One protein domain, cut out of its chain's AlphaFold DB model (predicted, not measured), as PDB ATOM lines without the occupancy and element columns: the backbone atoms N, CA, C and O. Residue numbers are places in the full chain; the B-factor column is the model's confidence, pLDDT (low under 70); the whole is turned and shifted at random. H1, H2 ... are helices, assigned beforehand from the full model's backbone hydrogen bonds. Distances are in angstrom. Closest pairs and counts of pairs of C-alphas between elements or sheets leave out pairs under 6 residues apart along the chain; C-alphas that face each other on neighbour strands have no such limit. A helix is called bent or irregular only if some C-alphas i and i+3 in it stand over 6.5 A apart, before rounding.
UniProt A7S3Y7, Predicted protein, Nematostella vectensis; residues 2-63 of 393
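Overview. This is residues 2 to 63 of the 393 residues of the protein "Predicted protein" of Nematostella vectensis (UniProt A7S3Y7). Two helices, H1 and H4, lie side by side and run opposite ways, while H2 and H3 make an open V whose turn, residues 27 to 32, sticks out; H3 packs on H1 with residues 37 to 41. The printed part has 62 residues with four named helices, H1 to H4 in order, and no named strand: all helix. It is compact, radius of gyration of the C-alphas 11.5 A, spanning 27 by 26 by 19 A.

Arrangement. H1, residues 2 to 12, is irregular: C-alphas 8 and 11 are 9.7 A apart. H2, residues 20 to 27, is close to H1 but not clearly touching; closest C-alphas Leu 5 and Leu 22, 7.8 A. H3, residues 31 to 43, touches H1 at a steep tilt of 64 degrees, with residues 37 to 41 alone; closest C-alphas Ala 2 and Asp 41, 5.3 A. H2 and H3 are close but not clearly touching; closest C-alphas Ala 26 and Leu 34, 6.6 A. H4, residues 49 to 61, touches H1 at a shallow tilt of 9 degrees; closest C-alphas Cys 7 and Ser 49, 4.5 A. H4 is apart from H2 and H3. O i to N i+4 pairs are within hydrogen-bond range throughout H2, H3 and H4, and in 5 of 7 in H1.

Along the chain. H1 begins at C-alpha 2 (138.192, 134.481, 89.389) and measures 11.5 A, H2 10.7 A, H3 18.9 A and H4 18.2 A, ending at C-alpha 61 (151.170, 134.110, 79.052).

Size, cuts and confidence. The farthest C-alphas, Ser 17 and Glu 62, are 31.8 A apart. The printed part has no cut and no long link. pLDDT is under 70 at residues 12 to 19 and 21.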
ATOM      1  N   ALA A   2     138.915 135.721  89.046       85.56
ATOM      2  CA  ALA A   2     138.192 134.481  89.389       85.56
ATOM      3  C   ALA A   2     139.109 133.243  89.484       85.56
ATOM      4  O   ALA A   2     139.105 132.537  90.487       85.56
ATOM      5  N   LEU A   3     139.973 133.052  88.479       88.50
ATOM      6  CA  LEU A   3     140.966 131.973  88.443       88.50
ATOM      7  C   LEU A   3     141.894 131.954  89.672       88.50
ATOM      8  O   LEU A   3     142.047 130.902  90.273       88.50
ATOM      9  N   LEU A   4     142.439 133.103  90.098       88.00
ATOM     10  CA  LEU A   4     143.293 133.204  91.297       88.00
ATOM     11  C   LEU A   4     142.558 132.726  92.557       88.00
ATOM     12  O   LEU A   4     143.077 131.907  93.309       88.00
ATOM     13  N   LEU A   5     141.318 133.184  92.746       85.62
ATOM     14  CA  LEU A   5     140.493 132.784  93.886       85.62
ATOM     15  C   LEU A   5     140.160 131.278  93.847       85.62
ATOM     16  O   LEU A   5     140.158 130.625  94.890       85.62
ATOM     17  N   ARG A   6     139.938 130.702  92.655       86.06
ATOM     18  CA  ARG A   6     139.735 129.255  92.455       86.06
ATOM     19  C   ARG A   6     141.021 128.447  92.709       86.06
ATOM     20  O   ARG A   6     140.916 127.349  93.254       86.06
ATOM     21  N   CYS A   7     142.208 128.982  92.400       87.81
ATOM     22  CA  CYS A   7     143.493 128.370  92.764       87.81
ATOM     23  C   CYS A   7     143.651 128.268  94.289       87.81
ATOM     24  O   CYS A   7     143.906 127.177  94.799       87.81
ATOM     25  N   GLU A   8     143.459 129.384  95.004       85.38
ATOM     26  CA  GLU A   8     143.687 129.498  96.455       85.38
ATOM     27  C   GLU A   8     142.621 128.796  97.312       85.38
ATOM     28  O   GLU A   8     142.948 128.179  98.328       85.38
ATOM     29  N   TYR A   9     141.342 128.894  96.929       83.25
ATOM     30  CA  TYR A   9     140.207 128.513  97.785       83.25
ATOM     31  C   TYR A   9     139.273 127.447  97.178       83.25
ATOM     32  O   TYR A   9     138.324 127.017  97.839       83.25
ATOM     33  N   GLY A  10     139.516 126.998  95.941       79.50
ATOM     34  CA  GLY A  10     138.700 125.982  95.267       79.50
ATOM     35  C   GLY A  10     137.274 126.445  94.935       79.50
ATOM     36  O   GLY A  10     137.002 127.634  94.768       79.50
ATOM     37  N   GLU A  11     136.336 125.506  94.799       74.81
ATOM     38  CA  GLU A  11     134.961 125.806  94.346       74.81
ATOM     39  C   GLU A  11     134.168 126.713  95.301       74.81
ATOM     40  O   GLU A  11     133.275 127.437  94.870       74.81
ATOM     41  N   ASN A  12     134.530 126.742  96.586       67.69
ATOM     42  CA  ASN A  12     133.914 127.609  97.596       67.69
ATOM     43  C   ASN A  12     134.612 128.979  97.716       67.69
ATOM     44  O   ASN A  12     134.496 129.659  98.737       67.69
ATOM     45  N   ALA A  13     135.351 129.402  96.686       67.56
ATOM     46  CA  ALA A  13     136.148 130.624  96.720       67.56
ATOM     47  C   ALA A  13     135.346 131.884  97.074       67.56
ATOM     48  O   ALA A  13     135.842 132.708  97.838       67.56
ATOM     49  N   LEU A  14     134.101 132.005  96.596       68.25
ATOM     50  CA  LEU A  14     133.207 133.137  96.881       68.25
ATOM     51  C   LEU A  14     132.352 132.994  98.154       68.25
ATOM     52  O   LEU A  14     131.748 133.978  98.578       68.25
ATOM     53  N   THR A  15     132.349 131.835  98.815       67.50
ATOM     54  CA  THR A  15     131.618 131.591 100.079       67.50
ATOM     55  C   THR A  15     132.529 131.398 101.296       67.50
ATOM     56  O   THR A  15     132.058 131.438 102.432       67.50
ATOM     57  N   SER A  16     133.834 131.213 101.087       66.25
ATOM     58  CA  SER A  16     134.839 131.077 102.146       66.25
ATOM     59  C   SER A  16     134.980 132.349 102.993       66.25
ATOM     60  O   SER A  16     135.236 133.433 102.480       66.25
ATOM     61  N   SER A  17     134.938 132.221 104.320       54.81
ATOM     62  CA  SER A  17     135.121 133.346 105.255       54.81
ATOM     63  C   SER A  17     136.551 133.915 105.311       54.81
ATOM     64  O   SER A  17     136.806 134.865 106.048       54.81
ATOM     65  N   LYS A  18     137.501 133.351 104.548       58.03
ATOM     66  CA  LYS A  18     138.939 133.693 104.574       58.03
ATOM     67  C   LYS A  18     139.408 134.567 103.399       58.03
ATOM     68  O   LYS A  18     140.599 134.612 103.102       58.03
ATOM     69  N   GLN A  19     138.489 135.265 102.738       66.44
ATOM     70  CA  GLN A  19     138.714 136.065 101.526       66.44
ATOM     71  C   GLN A  19     139.429 137.417 101.759       66.44
ATOM     72  O   GLN A  19     138.956 138.469 101.323       66.44
ATOM     73  N   HIS A  20     140.597 137.433 102.407       70.06
ATOM     74  CA  HIS A  20     141.385 138.673 102.503       70.06
ATOM     75  C   HIS A  20     141.706 139.235 101.105       70.06
ATOM     76  O   HIS A  20     141.590 140.437 100.878       70.06
ATOM     77  N   VAL A  21     142.040 138.359 100.154       69.56
ATOM     78  CA  VAL A  21     142.391 138.719  98.772       69.56
ATOM     79  C   VAL A  21     141.211 139.360  98.025       69.56
ATOM     80  O   VAL A  21     141.394 140.384  97.366       69.56
ATOM     81  N   LEU A  22     139.983 138.837  98.181       75.12
ATOM     82  CA  LEU A  22     138.787 139.471  97.608       75.12
ATOM     83  C   LEU A  22     138.519 140.831  98.252       75.12
ATOM     84  O   LEU A  22     138.211 141.773  97.535       75.12
ATOM     85  N   ASN A  23     138.653 140.952  99.577       77.38
ATOM     86  CA  ASN A  23     138.381 142.201 100.289       77.38
ATOM     87  C   ASN A  23     139.347 143.318  99.867       77.38
ATOM     88  O   ASN A  23     138.905 144.431  99.589       77.38
ATOM     89  N   THR A  24     140.645 143.023  99.746       79.69
ATOM     90  CA  THR A  24     141.638 143.985  99.240       79.69
ATOM     91  C   THR A  24     141.368 144.358  97.780       79.69
ATOM     92  O   THR A  24     141.416 145.534  97.426       79.69
ATOM     93  N   TRP A  25     141.019 143.388  96.928       81.19
ATOM     94  CA  TRP A  25     140.682 143.654  95.526       81.19
ATOM     95  C   TRP A  25     139.377 144.454  95.368       81.19
ATOM     96  O   TRP A  25     139.301 145.343  94.523       81.19
ATOM     97  N   ALA A  26     138.371 144.187  96.203       77.31
ATOM     98  CA  ALA A  26     137.083 144.878  96.213       77.31
ATOM     99  C   ALA A  26     137.179 146.316  96.741       77.31
ATOM    100  O   ALA A  26     136.429 147.173  96.295       77.31
ATOM    101  N   GLN A  27     138.113 146.613  97.650       79.62
ATOM    102  CA  GLN A  27     138.392 147.992  98.077       79.62
ATOM    103  C   GLN A  27     139.024 148.839  96.962       79.62
ATOM    104  O   GLN A  27     138.863 150.056  96.954       79.62
ATOM    105  N   ALA A  28     139.724 148.202  96.019       78.38
ATOM    106  CA  ALA A  28     140.380 148.861  94.892       78.38
ATOM    107  C   ALA A  28     139.514 148.946  93.617       78.38
ATOM    108  O   ALA A  28     139.982 149.482  92.615       78.38
ATOM    109  N   ASN A  29     138.290 148.399  93.611       82.19
ATOM    110  CA  ASN A  29     137.464 148.268  92.406       82.19
ATOM    111  C   ASN A  29     135.974 148.553  92.658       82.19
ATOM    112  O   ASN A  29     135.431 148.249  93.714       82.19
ATOM    113  N   ASP A  30     135.279 149.052  91.634       84.56
ATOM    114  CA  ASP A  30     133.842 149.336  91.703       84.56
ATOM    115  C   ASP A  30     132.979 148.086  91.947       84.56
ATOM    116  O   ASP A  30     133.280 146.983  91.482       84.56
ATOM    117  N   ALA A  31     131.787 148.286  92.521       80.31
ATOM    118  CA  ALA A  31     130.773 147.238  92.698       80.31
ATOM    119  C   ALA A  31     130.430 146.472  91.395       80.31
ATOM    120  O   ALA A  31     130.125 145.280  91.431       80.31
ATOM    121  N   ARG A  32     130.542 147.120  90.224       83.56
ATOM    122  CA  ARG A  32     130.372 146.479  88.903       83.56
ATOM    123  C   ARG A  32     131.470 145.460  88.574       83.56
ATOM    124  O   ARG A  32     131.220 144.511  87.836       83.56
ATOM    125  N   ALA A  33     132.690 145.651  89.073       81.56
ATOM    126  CA  ALA A  33     133.770 144.683  88.912       81.56
ATOM    127  C   ALA A  33     133.529 143.446  89.787       81.56
ATOM    128  O   ALA A  33     133.717 142.327  89.314       81.56
ATOM    129  N   LEU A  34     133.032 143.639  91.013       81.62
ATOM    130  CA  LEU A  34     132.670 142.545  91.916       81.62
ATOM    131  C   LEU A  34     131.534 141.672  91.357       81.62
ATOM    132  O   LEU A  34     131.582 140.451  91.473       81.62
ATOM    133  N   GLU A  35     130.540 142.275  90.702       83.75
ATOM    134  CA  GLU A  35     129.451 141.507  90.087       83.75
ATOM    135  C   GLU A  35     129.912 140.729  88.841       83.75
ATOM    136  O   GLU A  35     129.559 139.563  88.679       83.75
ATOM    137  N   ARG A  36     130.794 141.310  88.011       86.44
ATOM    138  CA  ARG A  36     131.461 140.562  86.925       86.44
ATOM    139  C   ARG A  36     132.258 139.372  87.457       86.44
ATOM    140  O   ARG A  36     132.104 138.273  86.940       86.44
ATOM    141  N   LEU A  37     133.014 139.564  88.537       86.56
ATOM    142  CA  LEU A  37     133.781 138.502  89.187       86.56
ATOM    143  C   LEU A  37     132.895 137.343  89.686       86.56
ATOM    144  O   LEU A  37     133.286 136.184  89.575       86.56
ATOM    145  N   ARG A  38     131.691 137.636  90.196       83.38
ATOM    146  CA  ARG A  38     130.705 136.609  90.583       83.38
ATOM    147  C   ARG A  38     130.159 135.837  89.387       83.38
ATOM    148  O   ARG A  38     130.034 134.618  89.469       83.38
ATOM    149  N   MET A  39     129.851 136.527  88.288       86.38
ATOM    150  CA  MET A  39     129.418 135.878  87.046       86.38
ATOM    151  C   MET A  39     130.531 134.992  86.462       86.38
ATOM    152  O   MET A  39     130.265 133.851  86.096       86.38
ATOM    153  N   GLU A  40     131.775 135.475  86.446       86.94
ATOM    154  CA  GLU A  40     132.956 134.712  86.016       86.94
ATOM    155  C   GLU A  40     133.178 133.457  86.878       86.94
ATOM    156  O   GLU A  40     133.339 132.368  86.337       86.94
ATOM    157  N   ASP A  41     133.132 133.561  88.210       84.62
ATOM    158  CA  ASP A  41     133.276 132.395  89.096       84.62
ATOM    159  C   ASP A  41     132.136 131.377  88.906       84.62
ATOM    160  O   ASP A  41     132.376 130.168  88.880       84.62
ATOM    161  N   ALA A  42     130.902 131.853  88.694       85.44
ATOM    162  CA  ALA A  42     129.743 130.996  88.456       85.44
ATOM    163  C   ALA A  42     129.834 130.194  87.145       85.44
ATOM    164  O   ALA A  42     129.302 129.082  87.093       85.44
ATOM    165  N   LEU A  43     130.516 130.723  86.121       87.00
ATOM    166  CA  LEU A  43     130.850 130.000  84.885       87.00
ATOM    167  C   LEU A  43     131.948 128.944  85.106       87.00
ATOM    168  O   LEU A  43     131.998 127.951  84.387       87.00
ATOM    169  N   MET A  44     132.793 129.124  86.124       83.50
ATOM    170  CA  MET A  44     133.953 128.279  86.442       83.50
ATOM    171  C   MET A  44     133.656 127.231  87.531       83.50
ATOM    172  O   MET A  44     134.517 126.914  88.359       83.50
ATOM    173  N   LYS A  45     132.421 126.716  87.584       83.94
ATOM    174  CA  LYS A  45     132.022 125.596  88.462       83.94
ATOM    175  C   LYS A  45     132.499 124.262  87.878       83.94
ATOM    176  O   LYS A  45     132.427 124.074  86.669       83.94
ATOM    177  N   GLY A  46     132.972 123.340  88.718       84.31
ATOM    178  CA  GLY A  46     133.577 122.074  88.289       84.31
ATOM    179  C   GLY A  46     135.066 122.166  87.927       84.31
ATOM    180  O   GLY A  46     135.700 121.134  87.720       84.31
ATOM    181  N   VAL A  47     135.646 123.371  87.870       86.88
ATOM    182  CA  VAL A  47     137.066 123.572  87.539       86.88
ATOM    183  C   VAL A  47     137.932 123.316  88.774       86.88
ATOM    184  O   VAL A  47     137.814 124.006  89.789       86.88
ATOM    185  N   SER A  48     138.831 122.336  88.679       89.25
ATOM    186  CA  SER A  48     139.758 121.999  89.769       89.25
ATOM    187  C   SER A  48     140.810 123.096  90.001       89.25
ATOM    188  O   SER A  48     141.162 123.828  89.081       89.25
ATOM    189  N   SER A  49     141.381 123.187  91.211       88.50
ATOM    190  CA  SER A  49     142.430 124.182  91.534       88.50
ATOM    191  C   SER A  49     143.644 124.098  90.583       88.50
ATOM    192  O   SER A  49     144.084 125.122  90.071       88.50
ATOM    193  N   ARG A  50     144.104 122.887  90.222       89.75
ATOM    194  CA  ARG A  50     145.189 122.685  89.231       89.75
ATOM    195  C   ARG A  50     144.817 123.132  87.817       89.75
ATOM    196  O   ARG A  50     145.665 123.591  87.059       89.75
ATOM    197  N   GLU A  51     143.558 122.962  87.432       90.94
ATOM    198  CA  GLU A  51     143.080 123.396  86.121       90.94
ATOM    199  C   GLU A  51     142.891 124.914  86.071       90.94
ATOM    200  O   GLU A  51     143.247 125.538  85.073       90.94
ATOM    201  N   ALA A  52     142.437 125.520  87.173       90.50
ATOM    202  CA  ALA A  52     142.425 126.966  87.351       90.50
ATOM    203  C   ALA A  52     143.846 127.554  87.307       90.50
ATOM    204  O   ALA A  52     144.048 128.573  86.654       90.50
ATOM    205  N   GLU A  53     144.838 126.890  87.908       91.50
ATOM    206  CA  GLU A  53     146.252 127.282  87.831       91.50
ATOM    207  C   GLU A  53     146.767 127.222  86.387       91.50
ATOM    208  O   GLU A  53     147.328 128.199  85.890       91.50
ATOM    209  N   ARG A  54     146.493 126.130  85.658       92.94
ATOM    210  CA  ARG A  54     146.857 126.006  84.235       92.94
ATOM    211  C   ARG A  54     146.220 127.105  83.376       92.94
ATOM    212  O   ARG A  54     146.895 127.689  82.532       92.94
ATOM    213  N   LEU A  55     144.931 127.381  83.575       91.81
ATOM    214  CA  LEU A  55     144.200 128.427  82.851       91.81
ATOM    215  C   LEU A  55     144.683 129.834  83.223       91.81
ATOM    216  O   LEU A  55     144.740 130.706  82.360       91.81
ATOM    217  N   LEU A  56     145.061 130.055  84.484       91.62
ATOM    218  CA  LEU A  56     145.658 131.305  84.942       91.62
ATOM    219  C   LEU A  56     147.007 131.544  84.267       91.62
ATOM    220  O   LEU A  56     147.228 132.638  83.761       91.62
ATOM    221  N   MET A  57     147.877 130.530  84.226       92.19
ATOM    222  CA  MET A  57     149.173 130.621  83.553       92.19
ATOM    223  C   MET A  57     149.008 130.918  82.061       92.19
ATOM    224  O   MET A  57     149.680 131.809  81.558       92.19
ATOM    225  N   GLN A  58     148.060 130.262  81.384       91.94
ATOM    226  CA  GLN A  58     147.753 130.520  79.972       91.94
ATOM    227  C   GLN A  58     147.263 131.966  79.735       91.94
ATOM    228  O   GLN A  58     147.776 132.658  78.863       91.94
ATOM    229  N   LEU A  59     146.325 132.462  80.551       90.56
ATOM    230  CA  LEU A  59     145.831 133.844  80.461       90.56
ATOM    231  C   LEU A  59     146.916 134.883  80.795       90.56
ATOM    232  O   LEU A  59     146.897 136.004  80.290       90.56
ATOM    233  N   VAL A  60     147.857 134.526  81.669       89.94
ATOM    234  CA  VAL A  60     149.003 135.367  82.023       89.94
ATOM    235  C   VAL A  60     150.066 135.355  80.916       89.94
ATOM    236  O   VAL A  60     150.650 136.405  80.672       89.94
ATOM    237  N   GLU A  61     150.276 134.236  80.217       88.75
ATOM    238  CA  GLU A  61     151.170 134.110  79.052       88.75
ATOM    239  C   GLU A  61     150.692 134.947  77.852       88.75
ATOM    240  O   GLU A  61     151.508 135.563  77.170       88.75
ATOM    241  N   GLU A  62     149.376 135.062  77.646       86.44
ATOM    242  CA  GLU A  62     148.767 135.933  76.623       86.44
ATOM    243  C   GLU A  62     148.993 137.445  76.879       86.44
ATOM    244  O   GLU A  62     148.724 138.275  76.007       86.44
ATOM    245  N   SER A  63     149.507 137.838  78.053       84.69
ATOM    246  CA  SER A  63     149.806 139.239  78.375       84.69
ATOM    247  C   SER A  63     151.112 139.717  77.714       84.69
ATOM    248  O   SER A  63     152.168 139.128  77.948       84.69
TER     249      SER A  63